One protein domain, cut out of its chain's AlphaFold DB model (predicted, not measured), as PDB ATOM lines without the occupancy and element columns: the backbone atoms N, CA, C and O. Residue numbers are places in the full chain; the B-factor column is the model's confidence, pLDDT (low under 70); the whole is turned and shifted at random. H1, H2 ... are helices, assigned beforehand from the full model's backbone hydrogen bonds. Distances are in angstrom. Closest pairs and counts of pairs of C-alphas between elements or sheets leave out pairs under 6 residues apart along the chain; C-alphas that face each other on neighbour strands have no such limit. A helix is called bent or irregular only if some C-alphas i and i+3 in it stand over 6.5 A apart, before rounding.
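What this domain is: This is residues 60 to 164 of the 165 residues of the protein "CRISPR system Cms protein Csm2" of Nitrospirae bacterium (UniProt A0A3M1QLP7). Four columns of helix stand side by side in an elongated up-and-down bundle: H1, then H2 with H3 following end to end, then H4 folded back beside H3, and H5 running back beside H1. H1 and H5 are the two long helices, and the bundle is not tightly closed between H4 and H5. The printed part has 105 residues with five named helices in the order H1, H2, H3, H4, H5 and no named strand, and its class is all helix. It is only just compact, close to loose, with a radius of gyration of the C-alphas of 15.2 A and spans of 50 by 27 by 21 A.

How they stand to each other: The longest helix, H5, residues 140 to 162, touches H1, residues 61 to 82, at a shallow tilt of 25 degrees, opposite ways; their closest C-alphas, of Pro 61 and Arg 158, are 6.6 A apart. H1 and H2, residues 93 to 105, form a helical hairpin with a shallow tilt of 31 degrees, and the closest C-alphas, of Ile 78 and Ala 96, are 5.5 A apart. H2 and H5 only just touch, with 3 pairs of C-alphas within 8 A, through residues 93 to 97 of H2 and residue 140 of H5 alone; the closest C-alphas, of Glu 94 and His 140, are 5.4 A apart. H4, residues 124 to 136, is close to H5 but not clearly touching it, the closest C-alphas, of His 133 and Phe 146, being 7.3 A apart. H1, H2, H4 and H5 make the up-and-down bundle, each running against the one before it in the chain. H3, residues 107 to 121, forms a second helical hairpin with H4 at a shallow tilt of 8 degrees, with the C-alphas of Lys 108 and Val 131 closest at 5.5 A. H2 and H3 meet only through their link. H1 and H3 are near each other, while H1 and H4 are apart, as are H3 and H5. In H1, H4 and H5 every O i to N i+4 pair is within hydrogen-bond range; in H2 7 of 9 are, and in H3 9 of 11.

Where its parts are: H5 is 33.1 A long from first to last C-alpha and ends at C-alpha 162, (35.895, 133.762, 26.389). H1 is 31.4 A long and begins at C-alpha 61, (35.030, 140.635, 32.598). H4 is 18.1 A, H3 17.8 A and H2 17.5 A long. H2 is irregular, but only just: C-alphas 99 and 102 are 7.0 A apart. H3 is irregular, with C-alphas 117 and 120 at 9.3 A.

The domain as a whole: The C-alphas of Gly 87 and Lys 164, 51.4 A apart, are the two farthest apart. The printed part has no cut. The link from H1 to H2 is short, with 10 residues, and the other three are tight. The mean pLDDT of the printed part is 92.8; residues 85 to 89 and 163 to 164 are under 70.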
ATOM      1  N   PRO A  60      34.564 138.717  37.027       92.44
ATOM      2  CA  PRO A  60      33.743 138.931  35.843       92.44
ATOM      3  C   PRO A  60      34.392 139.953  34.889       92.44
ATOM      4  O   PRO A  60      34.797 141.025  35.353       92.44
ATOM      5  N   PRO A  61      34.417 139.711  33.562       93.88
ATOM      6  CA  PRO A  61      35.030 140.635  32.598       93.88
ATOM      7  C   PRO A  61      34.465 142.060  32.662       93.88
ATOM      8  O   PRO A  61      35.171 143.038  32.431       93.88
ATOM      9  N   THR A  62      33.184 142.193  33.018       93.00
ATOM     10  CA  THR A  62      32.527 143.491  33.211       93.00
ATOM     11  C   THR A  62      33.091 144.264  34.399       93.00
ATOM     12  O   THR A  62      33.160 145.486  34.332       93.00
ATOM     13  N   GLN A  63      33.519 143.591  35.472       94.31
ATOM     14  CA  GLN A  63      34.131 144.254  36.625       94.31
ATOM     15  C   GLN A  63      35.535 144.743  36.284       94.31
ATOM     16  O   GLN A  63      35.825 145.914  36.513       94.31
ATOM     17  N   LEU A  64      36.363 143.891  35.665       96.50
ATOM     18  CA  LEU A  64      37.707 144.279  35.225       96.50
ATOM     19  C   LEU A  64      37.649 145.486  34.278       96.50
ATOM     20  O   LEU A  64      38.331 146.486  34.496       96.50
ATOM     21  N   ARG A  65      36.756 145.429  33.280       95.81
ATOM     22  CA  ARG A  65      36.544 146.527  32.333       95.81
ATOM     23  C   ARG A  65      36.115 147.821  33.021       95.81
ATOM     24  O   ARG A  65      36.633 148.867  32.663       95.81
ATOM     25  N   ARG A  66      35.224 147.772  34.019       95.94
ATOM     26  CA  ARG A  66      34.801 148.978  34.756       95.94
ATOM     27  C   ARG A  66      35.962 149.664  35.472       95.94
ATOM     28  O   ARG A  66      36.038 150.885  35.426       95.94
ATOM     29  N   PHE A  67      36.858 148.903  36.105       97.25
ATOM     30  CA  PHE A  67      38.060 149.478  36.717       97.25
ATOM     31  C   PHE A  67      38.993 150.078  35.662       97.25
ATOM     32  O   PHE A  67      39.455 151.200  35.833       97.25
ATOM     33  N   PHE A  68      39.223 149.378  34.551       98.38
ATOM     34  CA  PHE A  68      40.051 149.896  33.462       98.38
ATOM     35  C   PHE A  68      39.470 151.167  32.819       98.38
ATOM     36  O   PHE A  68      40.195 152.129  32.570       98.38
ATOM     37  N   ASP A  69      38.158 151.211  32.589       98.19
ATOM     38  CA  ASP A  69      37.475 152.384  32.039       98.19
ATOM     39  C   ASP A  69      37.568 153.592  32.979       98.19
ATOM     40  O   ASP A  69      37.680 154.722  32.504       98.19
ATOM     41  N   GLU A  70      37.586 153.370  34.296       97.94
ATOM     42  CA  GLU A  70      37.844 154.430  35.271       97.94
ATOM     43  C   GLU A  70      39.258 155.007  35.116       97.94
ATOM     44  O   GLU A  70      39.408 156.224  35.018       97.94
ATOM     45  N   VAL A  71      40.284 154.154  35.002       98.31
ATOM     46  CA  VAL A  71      41.676 154.593  34.774       98.31
ATOM     47  C   VAL A  71      41.806 155.348  33.443       98.31
ATOM     48  O   VAL A  71      42.413 156.417  33.398       98.31
ATOM     49  N   LYS A  72      41.160 154.877  32.368       98.31
ATOM     50  CA  LYS A  72      41.090 155.622  31.096       98.31
ATOM     51  C   LYS A  72      40.370 156.964  31.232       98.31
ATOM     52  O   LYS A  72      40.710 157.914  30.532       98.31
ATOM     53  N   GLY A  73      39.373 157.064  32.110       98.38
ATOM     54  CA  GLY A  73      38.717 158.330  32.437       98.38
ATOM     55  C   GLY A  73      39.697 159.350  33.017       98.38
ATOM     56  O   GLY A  73      39.695 160.505  32.599       98.38
ATOM     57  N   LEU A  74      40.591 158.904  33.903       98.25
ATOM     58  CA  LEU A  74      41.660 159.734  34.463       98.25
ATOM     59  C   LEU A  74      42.652 160.188  33.386       98.25
ATOM     60  O   LEU A  74      43.003 161.363  33.341       98.25
ATOM     61  N   LYS A  75      43.029 159.294  32.462       98.00
ATOM     62  CA  LYS A  75      43.862 159.642  31.300       98.00
ATOM     63  C   LYS A  75      43.220 160.741  30.449       98.00
ATOM     64  O   LYS A  75      43.853 161.758  30.193       98.00
ATOM     65  N   ARG A  76      41.933 160.608  30.113       97.19
ATOM     66  CA  ARG A  76      41.193 161.658  29.388       97.19
ATOM     67  C   ARG A  76      41.184 162.986  30.139       97.19
ATOM     68  O   ARG A  76      41.283 164.033  29.516       97.19
ATOM     69  N   GLN A  77      41.074 162.961  31.467       95.94
ATOM     70  CA  GLN A  77      41.149 164.182  32.267       95.94
ATOM     71  C   GLN A  77      42.532 164.848  32.158       95.94
ATOM     72  O   GLN A  77      42.602 166.068  32.035       95.94
ATOM     73  N   ILE A  78      43.619 164.071  32.170       96.25
ATOM     74  CA  ILE A  78      44.980 164.586  31.940       96.25
ATOM     75  C   ILE A  78      45.096 165.170  30.528       96.25
ATOM     76  O   ILE A  78      45.614 166.273  30.365       96.25
ATOM     77  N   ASP A  79      44.567 164.480  29.518       94.56
ATOM     78  CA  ASP A  79      44.593 164.947  28.129       94.56
ATOM     79  C   ASP A  79      43.865 166.286  27.972       94.56
ATOM     80  O   ASP A  79      44.384 167.192  27.326       94.56
ATOM     81  N   LEU A  80      42.711 166.463  28.620       93.00
ATOM     82  CA  LEU A  80      41.986 167.738  28.625       93.00
ATOM     83  C   LEU A  80      42.791 168.852  29.309       93.00
ATOM     84  O   LEU A  80      42.935 169.931  28.751       93.00
ATOM     85  N   LEU A  81      43.381 168.574  30.477       92.38
ATOM     86  CA  LEU A  81      44.198 169.541  31.226       92.38
ATOM     87  C   LEU A  81      45.489 169.957  30.495       92.38
ATOM     88  O   LEU A  81      46.047 171.021  30.772       92.38
ATOM     89  N   THR A  82      45.990 169.103  29.604       92.62
ATOM     90  CA  THR A  82      47.223 169.324  28.828       92.62
ATOM     91  C   THR A  82      46.951 169.795  27.397       92.62
ATOM     92  O   THR A  82      47.887 170.187  26.690       92.62
ATOM     93  N   SER A  83      45.686 169.793  26.970       87.81
ATOM     94  CA  SER A  83      45.251 170.309  25.676       87.81
ATOM     95  C   SER A  83      45.077 171.824  25.726       87.81
ATOM     96  O   SER A  83      44.642 172.394  26.721       87.81
ATOM     97  N   GLN A  84      45.406 172.499  24.624       71.00
ATOM     98  CA  GLN A  84      45.062 173.909  24.437       71.00
ATOM     99  C   GLN A  84      43.648 174.008  23.865       71.00
ATOM    100  O   GLN A  84      43.473 174.127  22.652       71.00
ATOM    101  N   GLU A  85      42.631 173.962  24.723       66.12
ATOM    102  CA  GLU A  85      41.310 174.459  24.337       66.12
ATOM    103  C   GLU A  85      41.241 175.981  24.520       66.12
ATOM    104  O   GLU A  85      41.902 176.566  25.383       66.12
ATOM    105  N   LYS A  86      40.485 176.654  23.643       55.84
ATOM    106  CA  LYS A  86      40.401 178.122  23.592       55.84
ATOM    107  C   LYS A  86      39.977 178.689  24.953       55.84
ATOM    108  O   LYS A  86      38.802 178.647  25.293       55.84
ATOM    109  N   GLY A  87      40.925 179.299  25.664       61.84
ATOM    110  CA  GLY A  87      40.672 180.073  26.883       61.84
ATOM    111  C   GLY A  87      41.228 179.476  28.177       61.84
ATOM    112  O   GLY A  87      41.204 180.175  29.187       61.84
ATOM    113  N   GLU A  88      41.777 178.257  28.165       67.25
ATOM    114  CA  GLU A  88      42.396 177.651  29.352       67.25
ATOM    115  C   GLU A  88      43.926 177.574  29.253       67.25
ATOM    116  O   GLU A  88      44.513 177.417  28.180       67.25
ATOM    117  N   ALA A  89      44.592 177.713  30.403       68.94
ATOM    118  CA  ALA A  89      46.036 177.571  30.497       68.94
ATOM    119  C   ALA A  89      46.418 176.088  30.424       68.94
ATOM    120  O   ALA A  89      46.041 175.301  31.294       68.94
ATOM    121  N   ARG A  90      47.208 175.729  29.409       87.62
ATOM    122  CA  ARG A  90      47.807 174.400  29.267       87.62
ATOM    123  C   ARG A  90      48.649 174.068  30.496       87.62
ATOM    124  O   ARG A  90      49.581 174.806  30.814       87.62
ATOM    125  N   LEU A  91      48.358 172.944  31.146       91.44
ATOM    126  CA  LEU A  91      49.245 172.389  32.162       91.44
ATOM    127  C   LEU A  91      50.313 171.506  31.520       91.44
ATOM    128  O   LEU A  91      50.058 170.804  30.541       91.44
ATOM    129  N   GLU A  92      51.495 171.491  32.130       94.50
ATOM    130  CA  GLU A  92      52.482 170.448  31.867       94.50
ATOM    131  C   GLU A  92      51.953 169.083  32.353       94.50
ATOM    132  O   GLU A  92      51.248 169.037  33.371       94.50
ATOM    133  N   PRO A  93      52.293 167.964  31.685       94.38
ATOM    134  CA  PRO A  93      51.741 166.644  32.006       94.38
ATOM    135  C   PRO A  93      51.897 166.230  33.472       94.38
ATOM    136  O   PRO A  93      50.955 165.723  34.075       94.38
ATOM    137  N   GLU A  94      53.044 166.522  34.086       96.62
ATOM    138  CA  GLU A  94      53.280 166.206  35.500       96.62
ATOM    139  C   GLU A  94      52.405 167.060  36.440       96.62
ATOM    140  O   GLU A  94      51.904 166.577  37.456       96.62
ATOM    141  N   ALA A  95      52.134 168.318  36.081       96.25
ATOM    142  CA  ALA A  95      51.230 169.178  36.845       96.25
ATOM    143  C   ALA A  95      49.765 168.726  36.713       96.25
ATOM    144  O   ALA A  95      49.012 168.762  37.690       96.25
ATOM    145  N   ALA A  96      49.360 168.269  35.523       96.44
ATOM    146  CA  ALA A  96      48.055 167.655  35.307       96.44
ATOM    147  C   ALA A  96      47.918 166.341  36.096       96.44
ATOM    148  O   ALA A  96      46.916 166.146  36.788       96.44
ATOM    149  N   TRP A  97      48.952 165.491  36.083       97.50
ATOM    150  CA  TRP A  97      49.021 164.283  36.905       97.50
ATOM    151  C   TRP A  97      48.861 164.598  38.391       97.50
ATOM    152  O   TRP A  97      48.034 163.972  39.048       97.50
ATOM    153  N   GLY A  98      49.531 165.626  38.915       97.38
ATOM    154  CA  GLY A  98      49.376 166.051  40.310       97.38
ATOM    155  C   GLY A  98      47.922 166.332  40.727       97.38
ATOM    156  O   GLY A  98      47.552 166.078  41.874       97.38
ATOM    157  N   ARG A  99      47.061 166.785  39.800       96.25
ATOM    158  CA  ARG A  99      45.618 166.996  40.050       96.25
ATOM    159  C   ARG A  99      44.794 165.706  40.010       96.25
ATOM    160  O   ARG A  99      43.742 165.627  40.644       96.25
ATOM    161  N   VAL A 100      45.247 164.713  39.252       97.38
ATOM    162  CA  VAL A 100      44.532 163.457  38.982       97.38
ATOM    163  C   VAL A 100      44.986 162.326  39.911       97.38
ATOM    164  O   VAL A 100      44.184 161.470  40.281       97.38
ATOM    165  N   HIS A 101      46.232 162.361  40.379       98.12
ATOM    166  CA  HIS A 101      46.845 161.353  41.239       98.12
ATOM    167  C   HIS A 101      46.022 161.018  42.500       98.12
ATOM    168  O   HIS A 101      45.860 159.830  42.786       98.12
ATOM    169  N   PRO A 102      45.400 161.974  43.227       98.12
ATOM    170  CA  PRO A 102      44.522 161.628  44.348       98.12
ATOM    171  C   PRO A 102      43.321 160.765  43.934       98.12
ATOM    172  O   PRO A 102      42.931 159.855  44.662       98.12
ATOM    173  N   GLN A 103      42.748 161.009  42.751       97.88
ATOM    174  CA  GLN A 103      41.643 160.206  42.224       97.88
ATOM    175  C   GLN A 103      42.117 158.808  41.817       97.88
ATOM    176  O   GLN A 103      41.425 157.827  42.076       97.88
ATOM    177  N   PHE A 104      43.322 158.700  41.254       98.25
ATOM    178  CA  PHE A 104      43.957 157.409  41.005       98.25
ATOM    179  C   PHE A 104      44.173 156.628  42.311       98.25
ATOM    180  O   PHE A 104      43.810 155.457  42.408       98.25
ATOM    181  N   ALA A 105      44.652 157.290  43.367       97.31
ATOM    182  CA  ALA A 105      44.840 156.667  44.676       97.31
ATOM    183  C   ALA A 105      43.525 156.150  45.296       97.31
ATOM    184  O   ALA A 105      43.525 155.154  46.030       97.31
ATOM    185  N   MET A 106      42.383 156.759  44.954       97.31
ATOM    186  CA  MET A 106      41.059 156.294  45.384       97.31
ATOM    187  C   MET A 106      40.672 154.924  44.814       97.31
ATOM    188  O   MET A 106      39.792 154.269  45.378       97.31
ATOM    189  N   LEU A 107      41.345 154.416  43.778       97.12
ATOM    190  CA  LEU A 107      41.126 153.050  43.290       97.12
ATOM    191  C   LEU A 107      41.336 152.009  44.398       97.12
ATOM    192  O   LEU A 107      40.603 151.018  44.453       97.12
ATOM    193  N   LYS A 108      42.254 152.269  45.344       94.81
ATOM    194  CA  LYS A 108      42.483 151.404  46.510       94.81
ATOM    195  C   LYS A 108      41.231 151.261  47.380       94.81
ATOM    196  O   LYS A 108      40.885 150.152  47.782       94.81
ATOM    197  N   SER A 109      40.523 152.353  47.671       94.50
ATOM    198  CA  SER A 109      39.298 152.283  48.481       94.50
ATOM    199  C   SER A 109      38.153 151.622  47.706       94.50
ATOM    200  O   SER A 109      37.425 150.793  48.257       94.50
ATOM    201  N   LYS A 110      38.049 151.905  46.402       95.31
ATOM    202  CA  LYS A 110      37.035 151.326  45.512       95.31
ATOM    203  C   LYS A 110      37.169 149.813  45.366       95.31
ATOM    204  O   LYS A 110      36.165 149.108  45.478       95.31
ATOM    205  N   VAL A 111      38.385 149.296  45.165       95.00
ATOM    206  CA  VAL A 111      38.606 147.847  45.022       95.00
ATOM    207  C   VAL A 111      38.318 147.099  46.324       95.00
ATOM    208  O   VAL A 111      37.707 146.033  46.296       95.00
ATOM    209  N   VAL A 112      38.655 147.691  47.475       92.06
ATOM    210  CA  VAL A 112      38.354 147.132  48.802       92.06
ATOM    211  C   VAL A 112      36.847 147.075  49.043       92.06
ATOM    212  O   VAL A 112      36.324 146.046  49.477       92.06
ATOM    213  N   TYR A 113      36.129 148.154  48.726       91.69
ATOM    214  CA  TYR A 113      34.672 148.176  48.826       91.69
ATOM    215  C   TYR A 113      34.031 147.123  47.909       91.69
ATOM    216  O   TYR A 113      33.175 146.344  48.341       91.69
ATOM    217  N   ALA A 114      34.484 147.047  46.655       91.25
ATOM    218  CA  ALA A 114      33.993 146.069  45.693       91.25
ATOM    219  C   ALA A 114      34.279 144.624  46.139       91.25
ATOM    220  O   ALA A 114      33.404 143.770  45.990       91.25
ATOM    221  N   ALA A 115      35.433 144.354  46.759       90.12
ATOM    222  CA  ALA A 115      35.756 143.051  47.344       90.12
ATOM    223  C   ALA A 115      34.775 142.652  48.456       90.12
ATOM    224  O   ALA A 115      34.308 141.513  48.491       90.12
ATOM    225  N   GLY A 116      34.392 143.599  49.320       88.12
ATOM    226  CA  GLY A 116      33.376 143.374  50.351       88.12
ATOM    227  C   GLY A 116      31.997 143.010  49.787       88.12
ATOM    228  O   GLY A 116      31.278 142.226  50.400       88.12
ATOM    229  N   ARG A 117      31.645 143.540  48.607       88.50
ATOM    230  CA  ARG A 117      30.354 143.298  47.941       88.50
ATOM    231  C   ARG A 117      30.333 142.024  47.092       88.50
ATOM    232  O   ARG A 117      29.328 141.322  47.078       88.50
ATOM    233  N   LEU A 118      31.404 141.755  46.346       82.19
ATOM    234  CA  LEU A 118      31.492 140.640  45.393       82.19
ATOM    235  C   LEU A 118      31.959 139.329  46.039       82.19
ATOM    236  O   LEU A 118      31.758 138.259  45.460       82.19
ATOM    237  N   GLY A 119      32.561 139.391  47.231       83.56
ATOM    238  CA  GLY A 119      33.022 138.217  47.965       83.56
ATOM    239  C   GLY A 119      33.950 137.352  47.111       83.56
ATOM    240  O   GLY A 119      34.948 137.837  46.586       83.56
ATOM    241  N   LYS A 120      33.590 136.077  46.922       79.44
ATOM    242  CA  LYS A 120      34.388 135.099  46.158       79.44
ATOM    243  C   LYS A 120      34.622 135.467  44.685       79.44
ATOM    244  O   LYS A 120      35.545 134.939  44.079       79.44
ATOM    245  N   ASN A 121      33.808 136.362  44.120       84.75
ATOM    246  CA  ASN A 121      33.946 136.819  42.733       84.75
ATOM    247  C   ASN A 121      34.954 137.975  42.590       84.75
ATOM    248  O   ASN A 121      35.142 138.485  41.488       84.75
ATOM    249  N   MET A 122      35.572 138.414  43.691       91.81
ATOM    250  CA  MET A 122      36.697 139.341  43.680       91.81
ATOM    251  C   MET A 122      37.970 138.600  44.104       91.81
ATOM    252  O   MET A 122      38.177 138.386  45.301       91.81
ATOM    253  N   PRO A 123      38.840 138.208  43.158       93.94
ATOM    254  CA  PRO A 123      40.115 137.588  43.489       93.94
ATOM    255  C   PRO A 123      40.958 138.509  44.372       93.94
ATOM    256  O   PRO A 123      41.124 139.692  44.071       93.94
ATOM    257  N   THR A 124      41.557 137.959  45.429       93.44
ATOM    258  CA  THR A 124      42.528 138.689  46.263       93.44
ATOM    259  C   THR A 124      43.698 139.209  45.430       93.44
ATOM    260  O   THR A 124      44.174 140.313  45.682       93.44
ATOM    261  N   ALA A 125      44.094 138.465  44.393       95.81
ATOM    262  CA  ALA A 125      45.098 138.880  43.420       95.81
ATOM    263  C   ALA A 125      44.735 140.200  42.719       95.81
ATOM    264  O   ALA A 125      45.599 141.057  42.576       95.81
ATOM    265  N   PHE A 126      43.465 140.415  42.351       97.19
ATOM    266  CA  PHE A 126      43.041 141.669  41.719       97.19
ATOM    267  C   PHE A 126      43.049 142.843  42.705       97.19
ATOM    268  O   PHE A 126      43.470 143.948  42.370       97.19
ATOM    269  N   VAL A 127      42.639 142.602  43.955       96.38
ATOM    270  CA  VAL A 127      42.745 143.616  45.017       96.38
ATOM    271  C   VAL A 127      44.210 144.016  45.219       96.38
ATOM    272  O   VAL A 127      44.519 145.206  45.272       96.38
ATOM    273  N   GLN A 128      45.109 143.031  45.295       97.31
ATOM    274  CA  GLN A 128      46.542 143.259  45.465       97.31
ATOM    275  C   GLN A 128      47.157 143.975  44.258       97.31
ATOM    276  O   GLN A 128      47.960 144.878  44.461       97.31
ATOM    277  N   PHE A 129      46.755 143.629  43.033       98.00
ATOM    278  CA  PHE A 129      47.154 144.325  41.809       98.00
ATOM    279  C   PHE A 129      46.854 145.824  41.902       98.00
ATOM    280  O   PHE A 129      47.767 146.642  41.838       98.00
ATOM    281  N   VAL A 130      45.603 146.200  42.183       98.00
ATOM    282  CA  VAL A 130      45.234 147.619  42.309       98.00
ATOM    283  C   VAL A 130      46.034 148.308  43.421       98.00
ATOM    284  O   VAL A 130      46.530 149.414  43.229       98.00
ATOM    285  N   VAL A 131      46.195 147.662  44.578       97.19
ATOM    286  CA  VAL A 131      46.944 148.223  45.715       97.19
ATOM    287  C   VAL A 131      48.422 148.430  45.381       97.19
ATOM    288  O   VAL A 131      48.983 149.465  45.742       97.19
ATOM    289  N   ASN A 132      49.040 147.467  44.699       97.62
ATOM    290  CA  ASN A 132      50.428 147.527  44.263       97.62
ATOM    291  C   ASN A 132      50.639 148.674  43.282       97.62
ATOM    292  O   ASN A 132      51.436 149.565  43.553       97.62
ATOM    293  N   HIS A 133      49.877 148.706  42.190       98.06
ATOM    294  CA  HIS A 133      50.068 149.702  41.142       98.06
ATOM    295  C   HIS A 133      49.726 151.123  41.612       98.06
ATOM    296  O   HIS A 133      50.444 152.059  41.272       98.06
ATOM    297  N   VAL A 134      48.742 151.294  42.506       97.44
ATOM    298  CA  VAL A 134      48.526 152.575  43.210       97.44
ATOM    299  C   VAL A 134      49.737 152.981  44.063       97.44
ATOM    300  O   VAL A 134      50.030 154.165  44.198       97.44
ATOM    301  N   GLY A 135      50.448 152.020  44.655       96.44
ATOM    302  CA  GLY A 135      51.666 152.276  45.424       96.44
ATOM    303  C   GLY A 135      52.919 152.515  44.574       96.44
ATOM    304  O   GLY A 135      53.859 153.146  45.062       96.44
ATOM    305  N   TRP A 136      52.957 152.013  43.340       97.75
ATOM    306  CA  TRP A 136      54.129 152.081  42.459       97.75
ATOM    307  C   TRP A 136      54.104 153.277  41.516       97.75
ATOM    308  O   TRP A 136      55.153 153.838  41.233       97.75
ATOM    309  N   VAL A 137      52.925 153.691  41.056       98.06
ATOM    310  CA  VAL A 137      52.779 154.828  40.143       98.06
ATOM    311  C   VAL A 137      52.982 156.132  40.908       98.06
ATOM    312  O   VAL A 137      52.191 156.465  41.793       98.06
ATOM    313  N   ARG A 138      54.052 156.870  40.589       96.00
ATOM    314  CA  ARG A 138      54.393 158.134  41.265       96.00
ATOM    315  C   ARG A 138      54.401 159.320  40.319       96.00
ATOM    316  O   ARG A 138      53.988 160.403  40.729       96.00
ATOM    317  N   THR A 139      54.808 159.104  39.079       97.94
ATOM    318  CA  THR A 139      54.913 160.132  38.040       97.94
ATOM    319  C   THR A 139      53.837 159.964  36.971       97.94
ATOM    320  O   THR A 139      53.215 158.903  36.860       97.94
ATOM    321  N   HIS A 140      53.659 160.985  36.129       97.88
ATOM    322  CA  HIS A 140      52.838 160.867  34.924       97.88
ATOM    323  C   HIS A 140      53.316 159.715  34.024       97.88
ATOM    324  O   HIS A 140      52.504 158.986  33.459       97.88
ATOM    325  N   GLN A 141      54.634 159.507  33.926       97.75
ATOM    326  CA  GLN A 141      55.194 158.453  33.084       97.75
ATOM    327  C   GLN A 141      54.860 157.050  33.606       97.75
ATOM    328  O   GLN A 141      54.475 156.189  32.815       97.75
ATOM    329  N   ASP A 142      54.942 156.836  34.922       98.00
ATOM    330  CA  ASP A 142      54.541 155.561  35.530       98.00
ATOM    331  C   ASP A 142      53.057 155.269  35.288       98.00
ATOM    332  O   ASP A 142      52.665 154.113  35.147       98.00
ATOM    333  N   PHE A 143      52.220 156.313  35.263       98.56
ATOM    334  CA  PHE A 143      50.787 156.179  35.020       98.56
ATOM    335  C   PHE A 143      50.499 155.730  33.584       98.56
ATOM    336  O   PHE A 143      49.702 154.812  33.389       98.56
ATOM    337  N   GLU A 144      51.164 156.329  32.594       98.38
ATOM    338  CA  GLU A 144      51.063 155.903  31.191       98.38
ATOM    339  C   GLU A 144      51.543 154.454  31.016       98.38
ATOM    340  O   GLU A 144      50.857 153.638  30.401       98.38
ATOM    341  N   ASP A 145      52.676 154.096  31.624       98.50
ATOM    342  CA  ASP A 145      53.221 152.739  31.543       98.50
ATOM    343  C   ASP A 145      52.293 151.712  32.226       98.50
ATOM    344  O   ASP A 145      52.036 150.628  31.690       98.50
ATOM    345  N   PHE A 146      51.718 152.071  33.380       98.56
ATOM    346  CA  PHE A 146      50.687 151.279  34.046       98.56
ATOM    347  C   PHE A 146      49.443 151.103  33.172       98.56
ATOM    348  O   PHE A 146      48.882 150.009  33.136       98.56
ATOM    349  N   LEU A 147      48.999 152.151  32.476       98.50
ATOM    350  CA  LEU A 147      47.807 152.090  31.635       98.50
ATOM    351  C   LEU A 147      47.974 151.061  30.511       98.50
ATOM    352  O   LEU A 147      47.071 150.252  30.298       98.50
ATOM    353  N   VAL A 148      49.139 151.045  29.856       98.62
ATOM    354  CA  VAL A 148      49.466 150.062  28.808       98.62
ATOM    355  C   VAL A 148      49.518 148.643  29.384       98.62
ATOM    356  O   VAL A 148      48.959 147.709  28.809       98.62
ATOM    357  N   HIS A 149      50.139 148.465  30.552       98.69
ATOM    358  CA  HIS A 149      50.149 147.177  31.245       98.69
ATOM    359  C   HIS A 149      48.730 146.700  31.605       98.69
ATOM    360  O   HIS A 149      48.370 145.553  31.331       98.69
ATOM    361  N   PHE A 150      47.892 147.578  32.160       98.62
ATOM    362  CA  PHE A 150      46.524 147.234  32.538       98.62
ATOM    363  C   PHE A 150      45.661 146.911  31.305       98.62
ATOM    364  O   PHE A 150      44.836 145.997  31.346       98.62
ATOM    365  N   GLU A 151      45.882 147.592  30.179       98.62
ATOM    366  CA  GLU A 151      45.249 147.247  28.905       98.62
ATOM    367  C   GLU A 151      45.625 145.833  28.436       98.62
ATOM    368  O   GLU A 151      44.738 145.052  28.075       98.62
ATOM    369  N   ALA A 152      46.907 145.459  28.517       98.56
ATOM    370  CA  ALA A 152      47.364 144.109  28.186       98.56
ATOM    371  C   ALA A 152      46.699 143.044  29.077       98.56
ATOM    372  O   ALA A 152      46.179 142.045  28.573       98.56
ATOM    373  N   VAL A 153      46.616 143.292  30.390       98.56
ATOM    374  CA  VAL A 153      45.910 142.417  31.344       98.56
ATOM    375  C   VAL A 153      44.443 142.227  30.945       98.56
ATOM    376  O   VAL A 153      43.935 141.105  30.952       98.56
ATOM    377  N   VAL A 154      43.744 143.304  30.566       98.00
ATOM    378  CA  VAL A 154      42.349 143.236  30.093       98.00
ATOM    379  C   VAL A 154      42.238 142.392  28.821       98.00
ATOM    380  O   VAL A 154      41.300 141.598  28.702       98.00
ATOM    381  N   GLY A 155      43.183 142.540  27.890       97.56
ATOM    382  CA  GLY A 155      43.260 141.751  26.660       97.56
ATOM    383  C   GLY A 155      43.387 140.251  26.938       97.56
ATOM    384  O   GLY A 155      42.532 139.470  26.504       97.56
ATOM    385  N   PHE A 156      44.389 139.853  27.727       97.50
ATOM    386  CA  PHE A 156      44.590 138.453  28.119       97.50
ATOM    387  C   PHE A 156      43.401 137.902  28.911       97.50
ATOM    388  O   PHE A 156      42.910 136.812  28.617       97.50
ATOM    389  N   HIS A 157      42.860 138.665  29.867       97.12
ATOM    390  CA  HIS A 157      41.708 138.231  30.665       97.12
ATOM    391  C   HIS A 157      40.483 137.969  29.792       97.12
ATOM    392  O   HIS A 157      39.780 136.967  29.967       97.12
ATOM    393  N   ARG A 158      40.241 138.833  28.800       94.94
ATOM    394  CA  ARG A 158      39.143 138.655  27.851       94.94
ATOM    395  C   ARG A 158      39.307 137.367  27.048       94.94
ATOM    396  O   ARG A 158      38.332 136.632  26.918       94.94
ATOM    397  N   PHE A 159      40.509 137.084  26.553       94.19
ATOM    398  CA  PHE A 159      40.798 135.845  25.832       94.19
ATOM    399  C   PHE A 159      40.541 134.605  26.707       94.19
ATOM    400  O   PHE A 159      39.763 133.726  26.333       94.19
ATOM    401  N   LEU A 160      41.096 134.583  27.924       92.19
ATOM    402  CA  LEU A 160      41.004 133.454  28.859       92.19
ATOM    403  C   LEU A 160      39.584 133.181  29.375       92.19
ATOM    404  O   LEU A 160      39.251 132.042  29.704       92.19
ATOM    405  N   THR A 161      38.745 134.213  29.480       88.75
ATOM    406  CA  THR A 161      37.353 134.069  29.939       88.75
ATOM    407  C   THR A 161      36.373 133.773  28.809       88.75
ATOM    408  O   THR A 161      35.347 133.148  29.061       88.75
ATOM    409  N   THR A 162      36.679 134.163  27.567       82.38
ATOM    410  CA  THR A 162      35.895 133.762  26.389       82.38
ATOM    411  C   THR A 162      36.169 132.316  25.978       82.38
ATOM    412  O   THR A 162      35.241 131.646  25.553       82.38
ATOM    413  N   ALA A 163      37.383 131.797  26.172       63.69
ATOM    414  CA  ALA A 163      37.713 130.398  25.877       63.69
ATOM    415  C   ALA A 163      37.062 129.366  26.830       63.69
ATOM    416  O   ALA A 163      37.175 128.165  26.604       63.69
ATOM    417  N   LYS A 164      36.418 129.818  27.917       55.59
ATOM    418  CA  LYS A 164      35.809 128.967  28.958       55.59
ATOM    419  C   LYS A 164      34.274 128.936  28.926       55.59
ATOM    420  O   LYS A 164      33.685 128.329  29.821       55.59
TER     421      LYS A 164